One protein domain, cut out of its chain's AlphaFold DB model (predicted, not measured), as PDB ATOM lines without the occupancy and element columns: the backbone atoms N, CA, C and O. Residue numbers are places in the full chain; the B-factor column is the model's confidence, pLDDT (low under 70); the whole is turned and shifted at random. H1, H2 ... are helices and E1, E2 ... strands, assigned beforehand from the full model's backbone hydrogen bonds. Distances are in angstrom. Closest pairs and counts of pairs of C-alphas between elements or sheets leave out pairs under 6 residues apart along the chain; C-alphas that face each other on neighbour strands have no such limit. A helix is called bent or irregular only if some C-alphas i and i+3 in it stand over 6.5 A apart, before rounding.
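AT A GLANCE: This is residues 168 to 318 of the 344 residues of an uncharacterized protein of Bacteroidetes bacterium (UniProt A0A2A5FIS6). The model has two lobes along its longest axis. The larger is a sandwich of two strongly twisted four-stranded sheets, partly face to face with their strands crossed; the long hairpin E10 and E11 runs through one sheet, and bent E8 edges the other. The smaller lobe is a three-stranded sheet with H1 over it and H2 grazing it, joined to the larger by the two links after E4 and before E8. The printed part has 151 residues, with named elements in the order E1 E2 E3 E4 E5 E6 H1 E7 H2 E8 E9 E10 E11, mostly strand, and its sheets E1 - E11 - E10 - E9, E2 - E3 - E4 - E8 and E5 - E6 - E7 are antiparallel. It is loose, with a radius of gyration of the C-alphas of 18.8 A and spans of 56 by 41 by 23 A.

IN THESE COORDINATES: E1, residues 168 to 170, begins at C-alpha 168 (87.944, -24.004, -3.637). E2 is residues 174 to 177, E3 180 to 186 at 19.2 A, and E4 196 to 205 at 27.2 A. E5 is 213 to 216, E6 219 to 223, H1 233 to 240, E7 241 to 243 and H2 249 to 252. E8, 261 to 270, spans 21.4 A and bends by 76 degrees at residue 265. E9 is 281 to 285, E10 289 to 302 at 34.6 A, and E11 305 to 316 at 34.7 A, ending at C-alpha 316 (83.283, -0.147, -4.128).

HOW THE PARTS SIT: E1 is an edge strand beside E11, with N 169 and O 308 2.8 A apart. E9, E10 and E11 form a meander, each strand the antiparallel neighbour of the one before; N 284 and O 291 are 2.8 A apart, and N 294 and O 311 2.8 A. E2, E3 and E4 form another meander, with N 175 and O 182 at 2.9 A and N 183 and O 199 at 2.9 A; E8 is the edge strand beside E4, N 200 and O 268 at 2.9 A. These two sheets make a sandwich, two sheets face to face, their facing parts 9.2 A centre to centre and their strands at 61 degrees. The closest C-alphas of E1 and E3, Leu 169 and Tyr 184, are 6.4 A apart. E5 and E6 are a hairpin, N 214 and O 221 at 2.9 A, and E7 follows beside E6, N 222 and O 242 at 2.8 A. H1 is on this sheet, at a height over the sheet of 8.5 A, only just over E6 with 3 of its C-alphas there, and slantwise to the strands at 43 degrees to E6 on the local plane. H1 is irregular, C-alphas 235 and 238 being 7.4 A apart, and has 2 of 4 O i to N i+4 pairs within hydrogen-bond range; H2 is too short for such a pair. H2 only grazes the sheet with residues 251 to 252. E4 and E5 are apart.

THE WHOLE: The two C-alphas farthest apart, those of Ser 248 and Lys 276, are 57.0 A apart. The printed part has no cut, and no link is long. Mean pLDDT of the printed part is 76.2, with 50 residues under 70: 178, 186 to 196, 270 to 304 and 311 to 313.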
ATOM      1  N   VAL A 168      86.921 -23.008  -3.908       75.06
ATOM      2  CA  VAL A 168      87.944 -24.004  -3.637       75.06
ATOM      3  C   VAL A 168      88.883 -24.019  -4.839       75.06
ATOM      4  O   VAL A 168      88.450 -24.351  -5.938       75.06
ATOM      5  N   LEU A 169      90.135 -23.610  -4.644       76.88
ATOM      6  CA  LEU A 169      91.195 -23.720  -5.645       76.88
ATOM      7  C   LEU A 169      92.059 -24.934  -5.319       76.88
ATOM      8  O   LEU A 169      92.608 -25.027  -4.220       76.88
ATOM      9  N   VAL A 170      92.192 -25.844  -6.276       79.62
ATOM     10  CA  VAL A 170      93.149 -26.952  -6.208       79.62
ATOM     11  C   VAL A 170      94.441 -26.509  -6.892       79.62
ATOM     12  O   VAL A 170      94.419 -25.738  -7.849       79.62
ATOM     13  N   GLN A 171      95.585 -26.950  -6.377       77.81
ATOM     14  CA  GLN A 171      96.884 -26.634  -6.967       77.81
ATOM     15  C   GLN A 171      96.952 -27.054  -8.441       77.81
ATOM     16  O   GLN A 171      96.700 -28.210  -8.774       77.81
ATOM     17  N   GLY A 172      97.347 -26.118  -9.307       77.81
ATOM     18  CA  GLY A 172      97.426 -26.321 -10.754       77.81
ATOM     19  C   GLY A 172      96.102 -26.143 -11.506       77.81
ATOM     20  O   GLY A 172      96.127 -26.091 -12.737       77.81
ATOM     21  N   ASP A 173      94.973 -25.997 -10.806       80.50
ATOM     22  CA  ASP A 173      93.692 -25.700 -11.442       80.50
ATOM     23  C   ASP A 173      93.562 -24.207 -11.736       80.50
ATOM     24  O   ASP A 173      93.872 -23.346 -10.909       80.50
ATOM     25  N   THR A 174      93.024 -23.903 -12.918       82.69
ATOM     26  CA  THR A 174      92.638 -22.546 -13.300       82.69
ATOM     27  C   THR A 174      91.121 -22.435 -13.335       82.69
ATOM     28  O   THR A 174      90.466 -22.983 -14.218       82.69
ATOM     29  N   ILE A 175      90.554 -21.717 -12.369       80.75
ATOM     30  CA  ILE A 175      89.104 -21.584 -12.195       80.75
ATOM     31  C   ILE A 175      88.682 -20.159 -12.525       80.75
ATOM     32  O   ILE A 175      89.394 -19.200 -12.226       80.75
ATOM     33  N   GLN A 176      87.516 -19.994 -13.148       75.31
ATOM     34  CA  GLN A 176      86.966 -18.665 -13.373       75.31
ATOM     35  C   GLN A 176      86.573 -18.033 -12.030       75.31
ATOM     36  O   GLN A 176      85.667 -18.479 -11.328       75.31
ATOM     37  N   VAL A 177      87.254 -16.943 -11.707       72.62
ATOM     38  CA  VAL A 177      87.052 -16.087 -10.545       72.62
ATOM     39  C   VAL A 177      86.588 -14.720 -11.065       72.62
ATOM     40  O   VAL A 177      87.244 -13.685 -10.949       72.62
ATOM     41  N   GLY A 178      85.381 -14.716 -11.638       69.62
ATOM     42  CA  GLY A 178      84.535 -13.528 -11.770       69.62
ATOM     43  C   GLY A 178      84.802 -12.871 -13.105       69.62
ATOM     44  O   GLY A 178      84.522 -13.504 -14.121       69.62
ATOM     45  N   PRO A 179      85.342 -11.641 -13.138       71.94
ATOM     46  CA  PRO A 179      85.923 -11.093 -14.356       71.94
ATOM     47  C   PRO A 179      87.348 -11.616 -14.631       71.94
ATOM     48  O   PRO A 179      87.977 -11.154 -15.579       71.94
ATOM     49  N   TYR A 180      87.863 -12.549 -13.820       78.62
ATOM     50  CA  TYR A 180      89.220 -13.084 -13.928       78.62
ATOM     51  C   TYR A 180      89.230 -14.616 -13.945       78.62
ATOM     52  O   TYR A 180      88.254 -15.252 -13.557       78.62
ATOM     53  N   PHE A 181      90.349 -15.213 -14.342       82.12
ATOM     54  CA  PHE A 181      90.690 -16.606 -14.043       82.12
ATOM     55  C   PHE A 181      91.756 -16.636 -12.953       82.12
ATOM     56  O   PHE A 181      92.725 -15.894 -13.062       82.12
ATOM     57  N   ALA A 182      91.587 -17.467 -11.926       80.94
ATOM     58  CA  ALA A 182      92.572 -17.658 -10.868       80.94
ATOM     59  C   ALA A 182      93.248 -19.018 -11.009       80.94
ATOM     60  O   ALA A 182      92.559 -20.029 -11.124       80.94
ATOM     61  N   ASN A 183      94.575 -19.031 -10.950       84.44
ATOM     62  CA  ASN A 183      95.392 -20.236 -10.898       84.44
ATOM     63  C   ASN A 183      96.157 -20.277  -9.576       84.44
ATOM     64  O   ASN A 183      96.779 -19.282  -9.201       84.44
ATOM     65  N   TYR A 184      96.126 -21.410  -8.879       81.31
ATOM     66  CA  TYR A 184      96.937 -21.609  -7.682       81.31
ATOM     67  C   TYR A 184      98.261 -22.291  -8.047       81.31
ATOM     68  O   TYR A 184      98.307 -23.479  -8.376       81.31
ATOM     69  N   VAL A 185      99.344 -21.521  -7.948       78.62
ATOM     70  CA  VAL A 185     100.724 -21.958  -8.152       78.62
ATOM     71  C   VAL A 185     101.412 -22.129  -6.797       78.62
ATOM     72  O   VAL A 185     101.324 -21.282  -5.905       78.62
ATOM     73  N   ASP A 186     102.114 -23.247  -6.650       68.00
ATOM     74  CA  ASP A 186     102.918 -23.550  -5.470       68.00
ATOM     75  C   ASP A 186     104.354 -23.066  -5.674       68.00
ATOM     76  O   ASP A 186     105.006 -23.410  -6.666       68.00
ATOM     77  N   VAL A 187     104.853 -22.256  -4.743       64.06
ATOM     78  CA  VAL A 187     106.213 -21.713  -4.799       64.06
ATOM     79  C   VAL A 187     107.143 -22.683  -4.075       64.06
ATOM     80  O   VAL A 187     107.545 -22.475  -2.933       64.06
ATOM     81  N   ASN A 188     107.502 -23.772  -4.756       55.41
ATOM     82  CA  ASN A 188     108.440 -24.766  -4.222       55.41
ATOM     83  C   ASN A 188     109.926 -24.390  -4.389       55.41
ATOM     84  O   ASN A 188     110.797 -25.139  -3.941       55.41
ATOM     85  N   ASP A 189     110.245 -23.220  -4.952       47.81
ATOM     86  CA  ASP A 189     111.630 -22.771  -5.140       47.81
ATOM     87  C   ASP A 189     112.218 -22.121  -3.869       47.81
ATOM     88  O   ASP A 189     112.413 -20.914  -3.740       47.81
ATOM     89  N   GLY A 190     112.536 -22.980  -2.898       44.62
ATOM     90  CA  GLY A 190     113.764 -22.905  -2.098       44.62
ATOM     91  C   GLY A 190     113.925 -21.833  -1.011       44.62
ATOM     92  O   GLY A 190     114.782 -22.031  -0.151       44.62
ATOM     93  N   VAL A 191     113.154 -20.740  -0.980       47.09
ATOM     94  CA  VAL A 191     113.433 -19.627  -0.039       47.09
ATOM     95  C   VAL A 191     112.311 -19.371   0.975       47.09
ATOM     96  O   VAL A 191     112.615 -19.041   2.122       47.09
ATOM     97  N   GLN A 192     111.038 -19.621   0.644       46.78
ATOM     98  CA  GLN A 192     109.903 -19.423   1.563       46.78
ATOM     99  C   GLN A 192     108.834 -20.518   1.392       46.78
ATOM    100  O   GLN A 192     107.913 -20.406   0.598       46.78
ATOM    101  N   LYS A 193     108.947 -21.585   2.194       48.94
ATOM    102  CA  LYS A 193     108.134 -22.826   2.174       48.94
ATOM    103  C   LYS A 193     106.638 -22.679   2.537       48.94
ATOM    104  O   LYS A 193     105.981 -23.666   2.859       48.94
ATOM    105  N   ASP A 194     106.120 -21.458   2.562       53.09
ATOM    106  CA  ASP A 194     104.813 -21.119   3.135       53.09
ATOM    107  C   ASP A 194     104.058 -20.029   2.356       53.09
ATOM    108  O   ASP A 194     103.060 -19.506   2.856       53.09
ATOM    109  N   GLU A 195     104.520 -19.682   1.154       58.84
ATOM    110  CA  GLU A 195     103.874 -18.676   0.314       58.84
ATOM    111  C   GLU A 195     103.057 -19.351  -0.789       58.84
ATOM    112  O   GLU A 195     103.571 -20.124  -1.594       58.84
ATOM    113  N   TYR A 196     101.757 -19.062  -0.805       65.94
ATOM    114  CA  TYR A 196     100.876 -19.429  -1.910       65.94
ATOM    115  C   TYR A 196     100.974 -18.325  -2.953       65.94
ATOM    116  O   TYR A 196     101.165 -17.157  -2.610       65.94
ATOM    117  N   LEU A 197     100.823 -18.681  -4.221       73.06
ATOM    118  CA  LEU A 197     100.847 -17.720  -5.305       73.06
ATOM    119  C   LEU A 197      99.591 -17.934  -6.142       73.06
ATOM    120  O   LEU A 197      99.393 -18.986  -6.741       73.06
ATOM    121  N   ILE A 198      98.694 -16.953  -6.120       77.00
ATOM    122  CA  ILE A 198      97.470 -16.968  -6.915       77.00
ATOM    123  C   ILE A 198      97.687 -16.040  -8.103       77.00
ATOM    124  O   ILE A 198      97.801 -14.826  -7.948       77.00
ATOM    125  N   GLU A 199      97.754 -16.600  -9.298       82.94
ATOM    126  CA  GLU A 199      97.861 -15.829 -10.532       82.94
ATOM    127  C   GLU A 199      96.471 -15.492 -11.054       82.94
ATOM    128  O   GLU A 199      95.614 -16.372 -11.139       82.94
ATOM    129  N   LEU A 200      96.245 -14.225 -11.403       79.50
ATOM    130  CA  LEU A 200      94.982 -13.764 -11.967       79.50
ATOM    131  C   LEU A 200      95.156 -13.324 -13.419       79.50
ATOM    132  O   LEU A 200      95.967 -12.450 -13.737       79.50
ATOM    133  N   PHE A 201      94.350 -13.919 -14.293       83.69
ATOM    134  CA  PHE A 201      94.367 -13.715 -15.738       83.69
ATOM    135  C   PHE A 201      93.100 -12.997 -16.206       83.69
ATOM    136  O   PHE A 201      92.022 -13.172 -15.631       83.69
ATOM    137  N   GLU A 202      93.216 -12.216 -17.282       85.25
ATOM    138  CA  GLU A 202      92.053 -11.698 -18.015       85.25
ATOM    139  C   GLU A 202      91.246 -12.854 -18.611       85.25
ATOM    140  O   GLU A 202      91.793 -13.911 -18.925       85.25
ATOM    141  N   ILE A 203      89.945 -12.652 -18.809       83.75
ATOM    142  CA  ILE A 203      89.124 -13.589 -19.578       83.75
ATOM    143  C   ILE A 203      89.297 -13.259 -21.061       83.75
ATOM    144  O   ILE A 203      88.925 -12.173 -21.503       83.75
ATOM    145  N   SER A 204      89.827 -14.203 -21.838       90.56
ATOM    146  CA  SER A 204      89.702 -14.183 -23.295       90.56
ATOM    147  C   SER A 204      88.345 -14.798 -23.655       90.56
ATOM    148  O   SER A 204      88.197 -16.014 -23.513       90.56
ATOM    149  N   PRO A 205      87.336 -14.002 -24.057       91.31
ATOM    150  CA  PRO A 205      85.961 -14.479 -24.158       91.31
ATOM    151  C   PRO A 205      85.814 -15.577 -25.214       91.31
ATOM    152  O   PRO A 205      86.373 -15.485 -26.310       91.31
ATOM    153  N   GLN A 206      85.028 -16.605 -24.889       93.81
ATOM    154  CA  GLN A 206      84.727 -17.693 -25.819       93.81
ATOM    155  C   GLN A 206      83.826 -17.174 -26.944       93.81
ATOM    156  O   GLN A 206      82.846 -16.470 -26.698       93.81
ATOM    157  N   ARG A 207      84.138 -17.533 -28.192       95.44
ATOM    158  CA  ARG A 207      83.283 -17.226 -29.346       95.44
ATOM    159  C   ARG A 207      82.326 -18.385 -29.595       95.44
ATOM    160  O   ARG A 207      82.778 -19.500 -29.838       95.44
ATOM    161  N   TYR A 208      81.029 -18.095 -29.608       96.38
ATOM    162  CA  TYR A 208      79.977 -19.075 -29.875       96.38
ATOM    163  C   TYR A 208      79.339 -18.821 -31.248       96.38
ATOM    164  O   TYR A 208      78.593 -17.847 -31.398       96.38
ATOM    165  N   PRO A 209      79.607 -19.650 -32.275       96.81
ATOM    166  CA  PRO A 209      78.887 -19.621 -33.544       96.81
ATOM    167  C   PRO A 209      77.370 -19.805 -33.413       96.81
ATOM    168  O   PRO A 209      76.850 -20.408 -32.472       96.81
ATOM    169  N   LEU A 210      76.657 -19.310 -34.428       96.75
ATOM    170  CA  LEU A 210      75.222 -19.526 -34.600       96.75
ATOM    171  C   LEU A 210      74.892 -21.026 -34.574       96.75
ATOM    172  O   LEU A 210      75.475 -21.814 -35.317       96.75
ATOM    173  N   GLY A 211      73.907 -21.409 -33.764       95.38
ATOM    174  CA  GLY A 211      73.397 -22.774 -33.699       95.38
ATOM    175  C   GLY A 211      74.211 -23.738 -32.834       95.38
ATOM    176  O   GLY A 211      73.761 -24.873 -32.663       95.38
ATOM    177  N   GLN A 212      75.346 -23.315 -32.262       96.25
ATOM    178  CA  GLN A 212      76.085 -24.129 -31.291       96.25
ATOM    179  C   GLN A 212      75.210 -24.438 -30.077       96.25
ATOM    180  O   GLN A 212      74.417 -23.595 -29.645       96.25
ATOM    181  N   ILE A 213      75.339 -25.660 -29.563       96.75
ATOM    182  CA  ILE A 213      74.588 -26.137 -28.408       96.75
ATOM    183  C   ILE A 213      75.543 -26.224 -27.229       96.75
ATOM    184  O   ILE A 213      76.623 -26.797 -27.360       96.75
ATOM    185  N   VAL A 214      75.128 -25.666 -26.099       96.50
ATOM    186  CA  VAL A 214      75.878 -25.733 -24.848       96.50
ATOM    187  C   VAL A 214      75.019 -26.296 -23.727       96.50
ATOM    188  O   VAL A 214      73.798 -26.114 -23.727       96.50
ATOM    189  N   GLU A 215      75.659 -26.959 -22.774       93.62
ATOM    190  CA  GLU A 215      75.066 -27.344 -21.500       93.62
ATOM    191  C   GLU A 215      75.389 -26.286 -20.434       93.62
ATOM    192  O   GLU A 215      76.530 -25.860 -20.262       93.62
ATOM    193  N   PHE A 216      74.367 -25.839 -19.706       90.81
ATOM    194  CA  PHE A 216      74.521 -24.974 -18.541       90.81
ATOM    195  C   PHE A 216      73.490 -25.357 -17.480       90.81
ATOM    196  O   PHE A 216      72.290 -25.400 -17.753       90.81
ATOM    197  N   ASN A 217      73.942 -25.639 -16.254       86.44
ATOM    198  CA  ASN A 217      73.080 -26.094 -15.154       86.44
ATOM    199  C   ASN A 217      72.157 -27.269 -15.541       86.44
ATOM    200  O   ASN A 217      70.981 -27.284 -15.170       86.44
ATOM    201  N   LYS A 218      72.686 -28.261 -16.277       89.00
ATOM    202  CA  LYS A 218      71.943 -29.444 -16.762       89.00
ATOM    203  C   LYS A 218      70.784 -29.124 -17.712       89.00
ATOM    204  O   LYS A 218      69.871 -29.930 -17.886       89.00
ATOM    205  N   MET A 219      70.788 -27.929 -18.290       93.06
ATOM    206  CA  MET A 219      69.875 -27.516 -19.345       93.06
ATOM    207  C   MET A 219      70.676 -27.238 -20.610       93.06
ATOM    208  O   MET A 219      71.828 -26.816 -20.544       93.06
ATOM    209  N   TYR A 220      70.045 -27.446 -21.759       96.00
ATOM    210  CA  TYR A 220      70.683 -27.262 -23.055       96.00
ATOM    211  C   TYR A 220      70.192 -25.982 -23.707       96.00
ATOM    212  O   TYR A 220      68.994 -25.684 -23.706       96.00
ATOM    213  N   PHE A 221      71.119 -25.240 -24.297       97.19
ATOM    214  CA  PHE A 221      70.842 -23.969 -24.946       97.19
ATOM    215  C   PHE A 221      71.446 -23.951 -26.333       97.19
ATOM    216  O   PHE A 221      72.542 -24.455 -26.548       97.19
ATOM    217  N   ARG A 222      70.734 -23.352 -27.282       96.94
ATOM    218  CA  ARG A 222      71.217 -23.127 -28.638       96.94
ATOM    219  C   ARG A 222      71.479 -21.646 -28.858       96.94
ATOM    220  O   ARG A 222      70.590 -20.824 -28.628       96.94
ATOM    221  N   SER A 223      72.664 -21.342 -29.369       96.88
ATOM    222  CA  SER A 223      73.056 -20.000 -29.786       96.88
ATOM    223  C   SER A 223      72.164 -19.504 -30.934       96.88
ATOM    224  O   SER A 223      72.028 -20.175 -31.962       96.88
ATOM    225  N   ILE A 224      71.544 -18.334 -30.757       97.25
ATOM    226  CA  ILE A 224      70.629 -17.702 -31.728       97.25
ATOM    227  C   ILE A 224      71.395 -16.823 -32.725       97.25
ATOM    228  O   ILE A 224      70.904 -16.545 -33.819       97.25
ATOM    229  N   LYS A 225      72.605 -16.386 -32.368       96.25
ATOM    230  CA  LYS A 225      73.496 -15.583 -33.211       96.25
ATOM    231  C   LYS A 225      74.940 -15.787 -32.787       96.25
ATOM    232  O   LYS A 225      75.224 -16.131 -31.643       96.25
ATOM    233  N   GLU A 226      75.853 -15.523 -33.708       96.94
ATOM    234  CA  GLU A 226      77.261 -15.482 -33.353       96.94
ATOM    235  C   GLU A 226      77.525 -14.359 -32.337       96.94
ATOM    236  O   GLU A 226      77.105 -13.219 -32.550       96.94
ATOM    237  N   HIS A 227      78.199 -14.684 -31.235       95.88
ATOM    238  CA  HIS A 227      78.530 -13.723 -30.188       95.88
ATOM    239  C   HIS A 227      79.801 -14.124 -29.427       95.88
ATOM    240  O   HIS A 227      80.301 -15.247 -29.541       95.88
ATOM    241  N   LEU A 228      80.326 -13.170 -28.661       95.19
ATOM    242  CA  LEU A 228      81.343 -13.411 -27.645       95.19
ATOM    243  C   LEU A 228      80.644 -13.584 -26.300       95.19
ATOM    244  O   LEU A 228      79.707 -12.846 -26.001       95.19
ATOM    245  N   ALA A 229      81.102 -14.547 -25.516       91.81
ATOM    246  CA  ALA A 229      80.563 -14.823 -24.199       91.81
ATOM    247  C   ALA A 229      80.854 -13.681 -23.217       91.81
ATOM    248  O   ALA A 229      81.961 -13.137 -23.174       91.81
ATOM    249  N   SER A 230      79.862 -13.358 -22.397       87.31
ATOM    250  CA  SER A 230      80.016 -12.514 -21.219       87.31
ATOM    251  C   SER A 230      80.631 -13.297 -20.054       87.31
ATOM    252  O   SER A 230      80.706 -14.524 -20.046       87.31
ATOM    253  N   ASN A 231      80.995 -12.583 -18.985       79.69
ATOM    254  CA  ASN A 231      81.536 -13.194 -17.762       79.69
ATOM    255  C   ASN A 231      80.558 -14.167 -17.077       79.69
ATOM    256  O   ASN A 231      80.982 -15.019 -16.300       79.69
ATOM    257  N   ARG A 232      79.247 -14.022 -17.309       82.06
ATOM    258  CA  ARG A 232      78.194 -14.867 -16.732       82.06
ATOM    259  C   ARG A 232      77.184 -15.239 -17.807       82.06
ATOM    260  O   ARG A 232      76.681 -14.350 -18.487       82.06
ATOM    261  N   PHE A 233      76.807 -16.515 -17.848       86.75
ATOM    262  CA  PHE A 233      75.827 -17.044 -18.798       86.75
ATOM    263  C   PHE A 233      74.496 -16.280 -18.785       86.75
ATOM    264  O   PHE A 233      73.941 -15.972 -19.832       86.75
ATOM    265  N   ILE A 234      74.009 -15.915 -17.593       86.00
ATOM    266  CA  ILE A 234      72.729 -15.210 -17.410       86.00
ATOM    267  C   ILE A 234      72.705 -13.870 -18.158       86.00
ATOM    268  O   ILE A 234      71.656 -13.478 -18.655       86.00
ATOM    269  N   ASN A 235      73.848 -13.190 -18.283       86.69
ATOM    270  CA  ASN A 235      73.915 -11.909 -18.989       86.69
ATOM    271  C   ASN A 235      73.694 -12.074 -20.498       86.69
ATOM    272  O   ASN A 235      73.201 -11.157 -21.143       86.69
ATOM    273  N   ASP A 236      74.053 -13.234 -21.047       90.31
ATOM    274  CA  ASP A 236      73.884 -13.545 -22.465       90.31
ATOM    275  C   ASP A 236      72.536 -14.211 -22.756       90.31
ATOM    276  O   ASP A 236      72.135 -14.300 -23.917       90.31
ATOM    277  N   LEU A 237      71.864 -14.728 -21.721       92.31
ATOM    278  CA  LEU A 237      70.741 -15.653 -21.844       92.31
ATOM    279  C   LEU A 237      69.631 -15.104 -22.743       92.31
ATOM    280  O   LEU A 237      69.251 -15.764 -23.704       92.31
ATOM    281  N   ASP A 238      69.159 -13.892 -22.460       91.81
ATOM    282  CA  ASP A 238      67.981 -13.327 -23.125       91.81
ATOM    283  C   ASP A 238      68.255 -12.897 -24.575       91.81
ATOM    284  O   ASP A 238      67.358 -12.925 -25.420       91.81
ATOM    285  N   GLU A 239      69.490 -12.494 -24.886       94.12
ATOM    286  CA  GLU A 239      69.833 -11.920 -26.192       94.12
ATOM    287  C   GLU A 239      70.474 -12.915 -27.161       94.12
ATOM    288  O   GLU A 239      70.397 -12.731 -28.383       94.12
ATOM    289  N   ASN A 240      71.160 -13.927 -26.627       96.38
ATOM    290  CA  ASN A 240      72.057 -14.781 -27.399       96.38
ATOM    291  C   ASN A 240      71.647 -16.259 -27.376       96.38
ATOM    292  O   ASN A 240      72.049 -17.001 -28.277       96.38
ATOM    293  N   TRP A 241      70.835 -16.694 -26.406       97.12
ATOM    294  CA  TRP A 241      70.551 -18.110 -26.166       97.12
ATOM    295  C   TRP A 241      69.060 -18.443 -26.217       97.12
ATOM    296  O   TRP A 241      68.198 -17.700 -25.764       97.12
ATOM    297  N   SER A 242      68.749 -19.619 -26.757       96.69
ATOM    298  CA  SER A 242      67.404 -20.202 -26.732       96.69
ATOM    299  C   SER A 242      67.435 -21.536 -25.999       96.69
ATOM    300  O   SER A 242      68.298 -22.369 -26.273       96.69
ATOM    301  N   ILE A 243      66.500 -21.753 -25.071       96.12
ATOM    302  CA  ILE A 243      66.372 -23.040 -24.372       96.12
ATOM    303  C   ILE A 243      66.013 -24.133 -25.384       96.12
ATOM    304  O   ILE A 243      65.104 -23.970 -26.200       96.12
ATOM    305  N   LEU A 244      66.699 -25.270 -25.286       95.69
ATOM    306  CA  LEU A 244      66.412 -26.488 -26.028       95.69
ATOM    307  C   LEU A 244      65.816 -27.527 -25.057       95.69
ATOM    308  O   LEU A 244      66.563 -28.294 -24.456       95.69
ATOM    309  N   PRO A 245      64.482 -27.561 -24.868       91.62
ATOM    310  CA  PRO A 245      63.857 -28.321 -23.778       91.62
ATOM    311  C   PRO A 245      63.932 -29.844 -23.958       91.62
ATOM    312  O   PRO A 245      63.906 -30.577 -22.975       91.62
ATOM    313  N   PHE A 246      64.025 -30.321 -25.202       94.25
ATOM    314  CA  PHE A 246      64.065 -31.747 -25.540       94.25
ATOM    315  C   PHE A 246      65.148 -32.009 -26.599       94.25
ATOM    316  O   PHE A 246      64.827 -32.158 -27.783       94.25
ATOM    317  N   PRO A 247      66.439 -31.994 -26.225       93.06
ATOM    318  CA  PRO A 247      67.517 -32.285 -27.159       93.06
ATOM    319  C   PRO A 247      67.499 -33.767 -27.558       93.06
ATOM    320  O   PRO A 247      67.247 -34.655 -26.746       93.06
ATOM    321  N   SER A 248      67.779 -34.045 -28.828       95.00
ATOM    322  CA  SER A 248      68.051 -35.411 -29.297       95.00
ATOM    323  C   SER A 248      69.389 -35.924 -28.754       95.00
ATOM    324  O   SER A 248      70.266 -35.122 -28.438       95.00
ATOM    325  N   SER A 249      69.599 -37.244 -28.720       94.44
ATOM    326  CA  SER A 249      70.884 -37.837 -28.305       94.44
ATOM    327  C   SER A 249      72.070 -37.251 -29.075       94.44
ATOM    328  O   SER A 249      73.040 -36.821 -28.473       94.44
ATOM    329  N   VAL A 250      71.931 -37.084 -30.393       94.25
ATOM    330  CA  VAL A 250      72.960 -36.475 -31.256       94.25
ATOM    331  C   VAL A 250      73.281 -35.025 -30.868       94.25
ATOM    332  O   VAL A 250      74.378 -34.548 -31.135       94.25
ATOM    333  N   GLN A 251      72.326 -34.290 -30.294       93.50
ATOM    334  CA  GLN A 251      72.543 -32.914 -29.836       93.50
ATOM    335  C   GLN A 251      73.204 -32.863 -28.463       93.50
ATOM    336  O   GLN A 251      74.017 -31.972 -28.252       93.50
ATOM    337  N   ILE A 252      72.877 -33.807 -27.580       92.94
ATOM    338  CA  ILE A 252      73.550 -33.982 -26.287       92.94
ATOM    339  C   ILE A 252      75.009 -34.391 -26.528       92.94
ATOM    340  O   ILE A 252      75.922 -33.787 -25.986       92.94
ATOM    341  N   ASP A 253      75.252 -35.331 -27.441       93.81
ATOM    342  CA  ASP A 253      76.610 -35.779 -27.778       93.81
ATOM    343  C   ASP A 253      77.463 -34.668 -28.421       93.81
ATOM    344  O   ASP A 253      78.689 -34.744 -28.434       93.81
ATOM    345  N   LYS A 254      76.817 -33.646 -28.996       92.19
ATOM    346  CA  LYS A 254      77.470 -32.484 -29.616       92.19
ATOM    347  C   LYS A 254      77.499 -31.250 -28.721       92.19
ATOM    348  O   LYS A 254      78.043 -30.236 -29.157       92.19
ATOM    349  N   SER A 255      76.864 -31.283 -27.552       93.12
ATOM    350  CA  SER A 255      76.874 -30.134 -26.657       93.12
ATOM    351  C   SER A 255      78.180 -30.075 -25.888       93.12
ATOM    352  O   SER A 255      78.689 -31.097 -25.436       93.12
ATOM    353  N   GLU A 256      78.690 -28.865 -25.722       92.56
ATOM    354  CA  GLU A 256      79.839 -28.574 -24.871       92.56
ATOM    355  C   GLU A 256      79.358 -27.864 -23.604       92.56
ATOM    356  O   GLU A 256      78.326 -27.192 -23.625       92.56
ATOM    357  N   ASP A 257      80.098 -27.966 -22.504       91.25
ATOM    358  CA  ASP A 257      79.809 -27.139 -21.332       91.25
ATOM    359  C   ASP A 257      79.983 -25.657 -21.681       91.25
ATOM    360  O   ASP A 257      80.951 -25.261 -22.340       91.25
ATOM    361  N   TRP A 258      79.056 -24.813 -21.225       92.19
ATOM    362  CA  TRP A 258      79.230 -23.377 -21.387       92.19
ATOM    363  C   TRP A 258      80.404 -22.893 -20.535       92.19
ATOM    364  O   TRP A 258      80.403 -23.005 -19.307       92.19
ATOM    365  N   ILE A 259      81.375 -22.275 -21.199       90.19
ATOM    366  CA  ILE A 259      82.484 -21.551 -20.580       90.19
ATOM    367  C   ILE A 259      82.438 -20.077 -20.989       90.19
ATOM    368  O   ILE A 259      82.097 -19.744 -22.129       90.19
ATOM    369  N   SER A 260      82.811 -19.177 -20.078       88.25
ATOM    370  CA  SER A 260      82.899 -17.743 -20.388       88.25
ATOM    371  C   SER A 260      84.068 -17.422 -21.323       88.25
ATOM    372  O   SER A 260      84.073 -16.397 -21.998       88.25
ATOM    373  N   GLY A 261      85.103 -18.261 -21.337       89.75
ATOM    374  CA  GLY A 261      86.349 -17.983 -22.034       89.75
ATOM    375  C   GLY A 261      87.500 -18.841 -21.547       89.75
ATOM    376  O   GLY A 261      87.314 -19.779 -20.775       89.75
ATOM    377  N   THR A 262      88.695 -18.480 -21.992       90.00
ATOM    378  CA  THR A 262      89.955 -19.080 -21.556       90.00
ATOM    379  C   THR A 262      90.821 -18.052 -20.823       90.00
ATOM    380  O   THR A 262      90.639 -16.842 -21.017       90.00
ATOM    381  N   PRO A 263      91.761 -18.497 -19.968       88.44
ATOM    382  CA  PRO A 263      92.735 -17.606 -19.347       88.44
ATOM    383  C   PRO A 263      93.542 -16.866 -20.419       88.44
ATOM    384  O   PRO A 263      94.169 -17.478 -21.283       88.44
ATOM    385  N   GLY A 264      93.479 -15.540 -20.381       88.81
ATOM    386  CA  GLY A 264      94.187 -14.638 -21.276       88.81
ATOM    387  C   GLY A 264      95.529 -14.202 -20.694       88.81
ATOM    388  O   GLY A 264      96.327 -15.003 -20.213       88.81
ATOM    389  N   LYS A 265      95.802 -12.896 -20.746       87.25
ATOM    390  CA  LYS A 265      97.048 -12.328 -20.228       87.25
ATOM    391  C   LYS A 265      97.044 -12.314 -18.694       87.25
ATOM    392  O   LYS A 265      96.041 -11.950 -18.084       87.25
ATOM    393  N   LEU A 266      98.185 -12.649 -18.084       83.94
ATOM    394  CA  LEU A 266      98.417 -12.450 -16.650       83.94
ATOM    395  C   LEU A 266      98.301 -10.956 -16.316       83.94
ATOM    396  O   LEU A 266      99.036 -10.136 -16.875       83.94
ATOM    397  N   ILE A 267      97.389 -10.609 -15.411       78.00
ATOM    398  CA  ILE A 267      97.201  -9.230 -14.947       78.00
ATOM    399  C   ILE A 267      98.091  -8.981 -13.740       78.00
ATOM    400  O   ILE A 267      98.824  -7.993 -13.700       78.00
ATOM    401  N   PHE A 268      98.008  -9.867 -12.746       71.88
ATOM    402  CA  PHE A 268      98.772  -9.747 -11.517       71.88
ATOM    403  C   PHE A 268      98.881 -11.072 -10.771       71.88
ATOM    404  O   PHE A 268      98.127 -12.020 -10.995       71.88
ATOM    405  N   THR A 269      99.827 -11.084  -9.842       71.00
ATOM    406  CA  THR A 269     100.119 -12.201  -8.959       71.00
ATOM    407  C   THR A 269      99.807 -11.792  -7.529       71.00
ATOM    408  O   THR A 269     100.254 -10.744  -7.061       71.00
ATOM    409  N   ALA A 270      99.034 -12.622  -6.846       66.94
ATOM    410  CA  ALA A 270      98.632 -12.441  -5.471       66.94
ATOM    411  C   ALA A 270      99.403 -13.401  -4.564       66.94
ATOM    412  O   ALA A 270      99.195 -14.609  -4.628       66.94
ATOM    413  N   THR A 271     100.272 -12.871  -3.702       63.09
ATOM    414  CA  THR A 271     101.014 -13.664  -2.713       63.09
ATOM    415  C   THR A 271     100.418 -13.473  -1.322       63.09
ATOM    416  O   THR A 271     100.621 -12.436  -0.681       63.09
ATOM    417  N   PRO A 272      99.642 -14.441  -0.813       55.31
ATOM    418  CA  PRO A 272      99.209 -14.403   0.566       55.31
ATOM    419  C   PRO A 272     100.367 -14.464   1.576       55.31
ATOM    420  O   PRO A 272     100.981 -15.503   1.794       55.31
ATOM    421  N   PHE A 273     100.637 -13.343   2.250       46.88
ATOM    422  CA  PHE A 273     101.516 -13.262   3.417       46.88
ATOM    423  C   PHE A 273     100.941 -13.966   4.662       46.88
ATOM    424  O   PHE A 273      99.982 -13.492   5.280       46.88
ATOM    425  N   LYS A 274     101.569 -15.064   5.089       42.19
ATOM    426  CA  LYS A 274     101.237 -15.792   6.323       42.19
ATOM    427  C   LYS A 274     101.811 -15.067   7.551       42.19
ATOM    428  O   LYS A 274     102.976 -15.244   7.902       42.19
ATOM    429  N   CYS A 275     100.997 -14.287   8.263       37.53
ATOM    430  CA  CYS A 275     101.340 -13.856   9.624       37.53
ATOM    431  C   CYS A 275     101.001 -14.980  10.611       37.53
ATOM    432  O   CYS A 275      99.900 -15.527  10.584       37.53
ATOM    433  N   LYS A 276     101.948 -15.336  11.491       36.34
ATOM    434  CA  LYS A 276     101.797 -16.406  12.495       36.34
ATOM    435  C   LYS A 276     100.426 -16.351  13.197       36.34
ATOM    436  O   LYS A 276     100.203 -15.495  14.044       36.34
ATOM    437  N   GLY A 277      99.554 -17.308  12.872       39.25
ATOM    438  CA  GLY A 277      98.313 -17.594  13.599       39.25
ATOM    439  C   GLY A 277      97.030 -16.929  13.088       39.25
ATOM    440  O   GLY A 277      95.970 -17.272  13.600       39.25
ATOM    441  N   HIS A 278      97.082 -16.042  12.087       38.66
ATOM    442  CA  HIS A 278      95.881 -15.420  11.517       38.66
ATOM    443  C   HIS A 278      96.001 -15.258   9.996       38.66
ATOM    444  O   HIS A 278      96.964 -14.676   9.498       38.66
ATOM    445  N   PHE A 279      95.014 -15.782   9.268       43.16
ATOM    446  CA  PHE A 279      94.877 -15.594   7.826       43.16
ATOM    447  C   PHE A 279      94.494 -14.134   7.536       43.16
ATOM    448  O   PHE A 279      93.593 -13.597   8.182       43.16
ATOM    449  N   HIS A 280      95.204 -13.477   6.616       47.78
ATOM    450  CA  HIS A 280      94.954 -12.080   6.257       47.78
ATOM    451  C   HIS A 280      94.134 -11.946   4.970       47.78
ATOM    452  O   HIS A 280      94.231 -12.746   4.043       47.78
ATOM    453  N   ASP A 281      93.355 -10.869   4.938       46.81
ATOM    454  CA  ASP A 281      92.655 -10.329   3.781       46.81
ATOM    455  C   ASP A 281      93.631  -9.552   2.872       46.81
ATOM    456  O   ASP A 281      94.263  -8.599   3.330       46.81
ATOM    457  N   TYR A 282      93.736  -9.893   1.583       50.16
ATOM    458  CA  TYR A 282      94.513  -9.116   0.604       50.16
ATOM    459  C   TYR A 282      93.583  -8.203  -0.165       50.16
ATOM    460  O   TYR A 282      92.644  -8.681  -0.787       50.16
ATOM    461  N   THR A 283      93.845  -6.898  -0.153       45.75
ATOM    462  CA  THR A 283      93.065  -5.922  -0.923       45.75
ATOM    463  C   THR A 283      93.907  -5.412  -2.085       45.75
ATOM    464  O   THR A 283      94.914  -4.741  -1.877       45.75
ATOM    465  N   TYR A 284      93.505  -5.743  -3.309       50.94
ATOM    466  CA  TYR A 284      94.084  -5.218  -4.542       50.94
ATOM    467  C   TYR A 284      93.371  -3.937  -4.954       50.94
ATOM    468  O   TYR A 284      92.149  -3.818  -4.840       50.94
ATOM    469  N   HIS A 285      94.143  -2.987  -5.469       39.91
ATOM    470  CA  HIS A 285      93.650  -1.697  -5.930       39.91
ATOM    471  C   HIS A 285      93.501  -1.701  -7.452       39.91
ATOM    472  O   HIS A 285      94.485  -1.834  -8.177       39.91
ATOM    473  N   SER A 286      92.280  -1.503  -7.943       43.94
ATOM    474  CA  SER A 286      92.050  -0.936  -9.274       43.94
ATOM    475  C   SER A 286      91.550   0.501  -9.106       43.94
ATOM    476  O   SER A 286      90.943   0.820  -8.086       43.94
ATOM    477  N   LEU A 287      91.767   1.365 -10.106       40.44
ATOM    478  CA  LEU A 287      91.459   2.810 -10.082       40.44
ATOM    479  C   LEU A 287      90.033   3.190  -9.615       40.44
ATOM    480  O   LEU A 287      89.799   4.353  -9.295       40.44
ATOM    481  N   LEU A 288      89.078   2.250  -9.596       39.25
ATOM    482  CA  LEU A 288      87.682   2.480  -9.194       39.25
ATOM    483  C   LEU A 288      87.122   1.442  -8.198       39.25
ATOM    484  O   LEU A 288      86.110   1.716  -7.550       39.25
ATOM    485  N   PHE A 289      87.768   0.281  -8.035       50.09
ATOM    486  CA  PHE A 289      87.279  -0.825  -7.203       50.09
ATOM    487  C   PHE A 289      88.420  -1.484  -6.424       50.09
ATOM    488  O   PHE A 289      89.453  -1.831  -7.003       50.09
ATOM    489  N   GLY A 290      88.216  -1.709  -5.124       55.12
ATOM    490  CA  GLY A 290      89.069  -2.607  -4.350       55.12
ATOM    491  C   GLY A 290      88.653  -4.052  -4.608       55.12
ATOM    492  O   GLY A 290      87.484  -4.381  -4.428       55.12
ATOM    493  N   PHE A 291      89.567  -4.915  -5.034       59.00
ATOM    494  CA  PHE A 291      89.320  -6.350  -5.152       59.00
ATOM    495  C   PHE A 291      89.983  -7.049  -3.974       59.00
ATOM    496  O   PHE A 291      91.205  -7.137  -3.915       59.00
ATOM    497  N   GLN A 292      89.196  -7.513  -3.008       63.50
ATOM    498  CA  GLN A 292      89.732  -8.211  -1.847       63.50
ATOM    499  C   GLN A 292      89.684  -9.720  -2.076       63.50
ATOM    500  O   GLN A 292      88.606 -10.239  -2.335       63.50
ATOM    501  N   ILE A 293      90.814 -10.419  -1.953       62.94
ATOM    502  CA  ILE A 293      90.903 -11.884  -1.901       62.94
ATOM    503  C   ILE A 293      91.347 -12.268  -0.493       62.94
ATOM    504  O   ILE A 293      92.391 -11.830  -0.022       62.94
ATOM    505  N   SER A 294      90.561 -13.092   0.179       62.66
ATOM    506  CA  SER A 294      90.846 -13.634   1.501       62.66
ATOM    507  C   SER A 294      91.045 -15.136   1.387       62.66
ATOM    508  O   SER A 294      90.202 -15.809   0.797       62.66
ATOM    509  N   VAL A 295      92.139 -15.664   1.928       63.56
ATOM    510  CA  VAL A 295      92.334 -17.113   2.065       63.56
ATOM    511  C   VAL A 295      91.759 -17.525   3.413       63.56
ATOM    512  O   VAL A 295      92.214 -17.041   4.444       63.56
ATOM    513  N   LYS A 296      90.748 -18.393   3.416       60.16
ATOM    514  CA  LYS A 296      90.031 -18.786   4.632       60.16
ATOM    515  C   LYS A 296      90.602 -20.052   5.264       60.16
ATOM    516  O   LYS A 296      90.779 -20.099   6.478       60.16
ATOM    517  N   GLU A 297      90.871 -21.068   4.450       62.69
ATOM    518  CA  GLU A 297      91.366 -22.369   4.900       62.69
ATOM    519  C   GLU A 297      92.423 -22.894   3.925       62.69
ATOM    520  O   GLU A 297      92.307 -22.715   2.710       62.69
ATOM    521  N   ASP A 298      93.445 -23.533   4.492       62.31
ATOM    522  CA  ASP A 298      94.479 -24.275   3.777       62.31
ATOM    523  C   ASP A 298      94.353 -25.748   4.164       62.31
ATOM    524  O   ASP A 298      94.516 -26.110   5.334       62.31
ATOM    525  N   LEU A 299      94.038 -26.583   3.180       64.25
ATOM    526  CA  LEU A 299      93.959 -28.025   3.328       64.25
ATOM    527  C   LEU A 299      95.110 -28.630   2.523       64.25
ATOM    528  O   LEU A 299      95.002 -28.860   1.317       64.25
ATOM    529  N   ARG A 300      96.228 -28.874   3.210       64.06
ATOM    530  CA  ARG A 300      97.360 -29.625   2.655       64.06
ATOM    531  C   ARG A 300      97.102 -31.125   2.754       64.06
ATOM    532  O   ARG A 300      96.368 -31.573   3.635       64.06
ATOM    533  N   ASP A 301      97.716 -31.883   1.849       63.22
ATOM    534  CA  ASP A 301      97.659 -33.351   1.817       63.22
ATOM    535  C   ASP A 301      96.239 -33.930   1.666       63.22
ATOM    536  O   ASP A 301      95.925 -35.009   2.178       63.22
ATOM    537  N   THR A 302      95.355 -33.233   0.942       65.50
ATOM    538  CA  THR A 302      94.087 -33.856   0.547       65.50
ATOM    539  C   THR A 302      94.343 -34.931  -0.516       65.50
ATOM    540  O   THR A 302      95.337 -34.858  -1.244       65.50
ATOM    541  N   PRO A 303      93.434 -35.912  -0.694       66.50
ATOM    542  CA  PRO A 303      93.551 -36.919  -1.756       66.50
ATOM    543  C   PRO A 303      93.656 -36.330  -3.172       66.50
ATOM    544  O   PRO A 303      94.021 -37.036  -4.106       66.50
ATOM    545  N   ILE A 304      93.297 -35.052  -3.315       65.25
ATOM    546  CA  ILE A 304      93.209 -34.289  -4.559       65.25
ATOM    547  C   ILE A 304      94.361 -33.273  -4.699       65.25
ATOM    548  O   ILE A 304      94.420 -32.572  -5.701       65.25
ATOM    549  N   GLY A 305      95.280 -33.195  -3.725       70.38
ATOM    550  CA  GLY A 305      96.394 -32.240  -3.695       70.38
ATOM    551  C   GLY A 305      96.232 -31.139  -2.642       70.38
ATOM    552  O   GLY A 305      95.444 -31.268  -1.702       70.38
ATOM    553  N   ASN A 306      97.000 -30.056  -2.773       72.25
ATOM    554  CA  ASN A 306      96.865 -28.883  -1.909       72.25
ATOM    555  C   ASN A 306      95.660 -28.049  -2.344       72.25
ATOM    556  O   ASN A 306      95.496 -27.752  -3.531       72.25
ATOM    557  N   VAL A 307      94.828 -27.672  -1.378       72.62
ATOM    558  CA  VAL A 307      93.569 -26.973  -1.621       72.62
ATOM    559  C   VAL A 307      93.515 -25.693  -0.799       72.62
ATOM    560  O   VAL A 307      93.690 -25.715   0.418       72.62
ATOM    561  N   VAL A 308      93.211 -24.583  -1.465       73.38
ATOM    562  CA  VAL A 308      93.053 -23.268  -0.842       73.38
ATOM    563  C   VAL A 308      91.612 -22.810  -1.003       73.38
ATOM    564  O   VAL A 308      91.088 -22.735  -2.115       73.38
ATOM    565  N   ILE A 309      90.967 -22.465   0.110       71.94
ATOM    566  CA  ILE A 309      89.635 -21.863   0.088       71.94
ATOM    567  C   ILE A 309      89.792 -20.349   0.057       71.94
ATOM    568  O   ILE A 309      90.265 -19.750   1.024       71.94
ATOM    569  N   ILE A 310      89.375 -19.721  -1.040       70.50
ATOM    570  CA  ILE A 310      89.417 -18.271  -1.210       70.50
ATOM    571  C   ILE A 310      88.021 -17.661  -1.191       70.50
ATOM    572  O   ILE A 310      87.054 -18.210  -1.710       70.50
ATOM    573  N   LYS A 311      87.914 -16.460  -0.641       68.62
ATOM    574  CA  LYS A 311      86.745 -15.597  -0.758       68.62
ATOM    575  C   LYS A 311      87.180 -14.324  -1.441       68.62
ATOM    576  O   LYS A 311      88.160 -13.724  -1.015       68.62
ATOM    577  N   SER A 312      86.445 -13.880  -2.455       64.12
ATOM    578  CA  SER A 312      86.688 -12.557  -3.016       64.12
ATOM    579  C   SER A 312      85.461 -11.659  -3.031       64.12
ATOM    580  O   SER A 312      84.326 -12.090  -3.249       64.12
ATOM    581  N   VAL A 313      85.721 -10.396  -2.705       69.25
ATOM    582  CA  VAL A 313      84.737  -9.344  -2.495       69.25
ATOM    583  C   VAL A 313      85.193  -8.107  -3.250       69.25
ATOM    584  O   VAL A 313      86.338  -7.671  -3.108       69.25
ATOM    585  N   ILE A 314      84.289  -7.513  -4.025       70.69
ATOM    586  CA  ILE A 314      84.510  -6.175  -4.571       70.69
ATOM    587  C   ILE A 314      84.084  -5.156  -3.518       70.69
ATOM    588  O   ILE A 314      82.950  -5.157  -3.036       70.69
ATOM    589  N   LEU A 315      85.015  -4.275  -3.173       74.38
ATOM    590  CA  LEU A 315      84.825  -3.143  -2.286       74.38
ATOM    591  C   LEU A 315      84.689  -1.868  -3.131       74.38
ATOM    592  O   LEU A 315      85.702  -1.279  -3.533       74.38
ATOM    593  N   PRO A 316      83.459  -1.414  -3.433       75.31
ATOM    594  CA  PRO A 316      83.283  -0.147  -4.128       75.31
ATOM    595  C   PRO A 316      83.747   1.013  -3.238       75.31
ATOM    596  O   PRO A 316      83.653   0.936  -2.018       75.31
ATOM    597  N   LEU A 317      84.210   2.108  -3.845       83.56
ATOM    598  CA  LEU A 317      84.598   3.356  -3.162       83.56
ATOM    599  C   LEU A 317      85.784   3.262  -2.180       83.56
ATOM    600  O   LEU A 317      85.983   4.178  -1.381       83.56
ATOM    601  N   LEU A 318      86.615   2.217  -2.262       81.50
ATOM    602  CA  LEU A 318      87.824   2.107  -1.437       81.50
ATOM    603  C   LEU A 318      88.767   3.316  -1.612       81.50
ATOM    604  O   LEU A 318      89.313   3.830  -0.643       81.50
TER     605      LEU A 318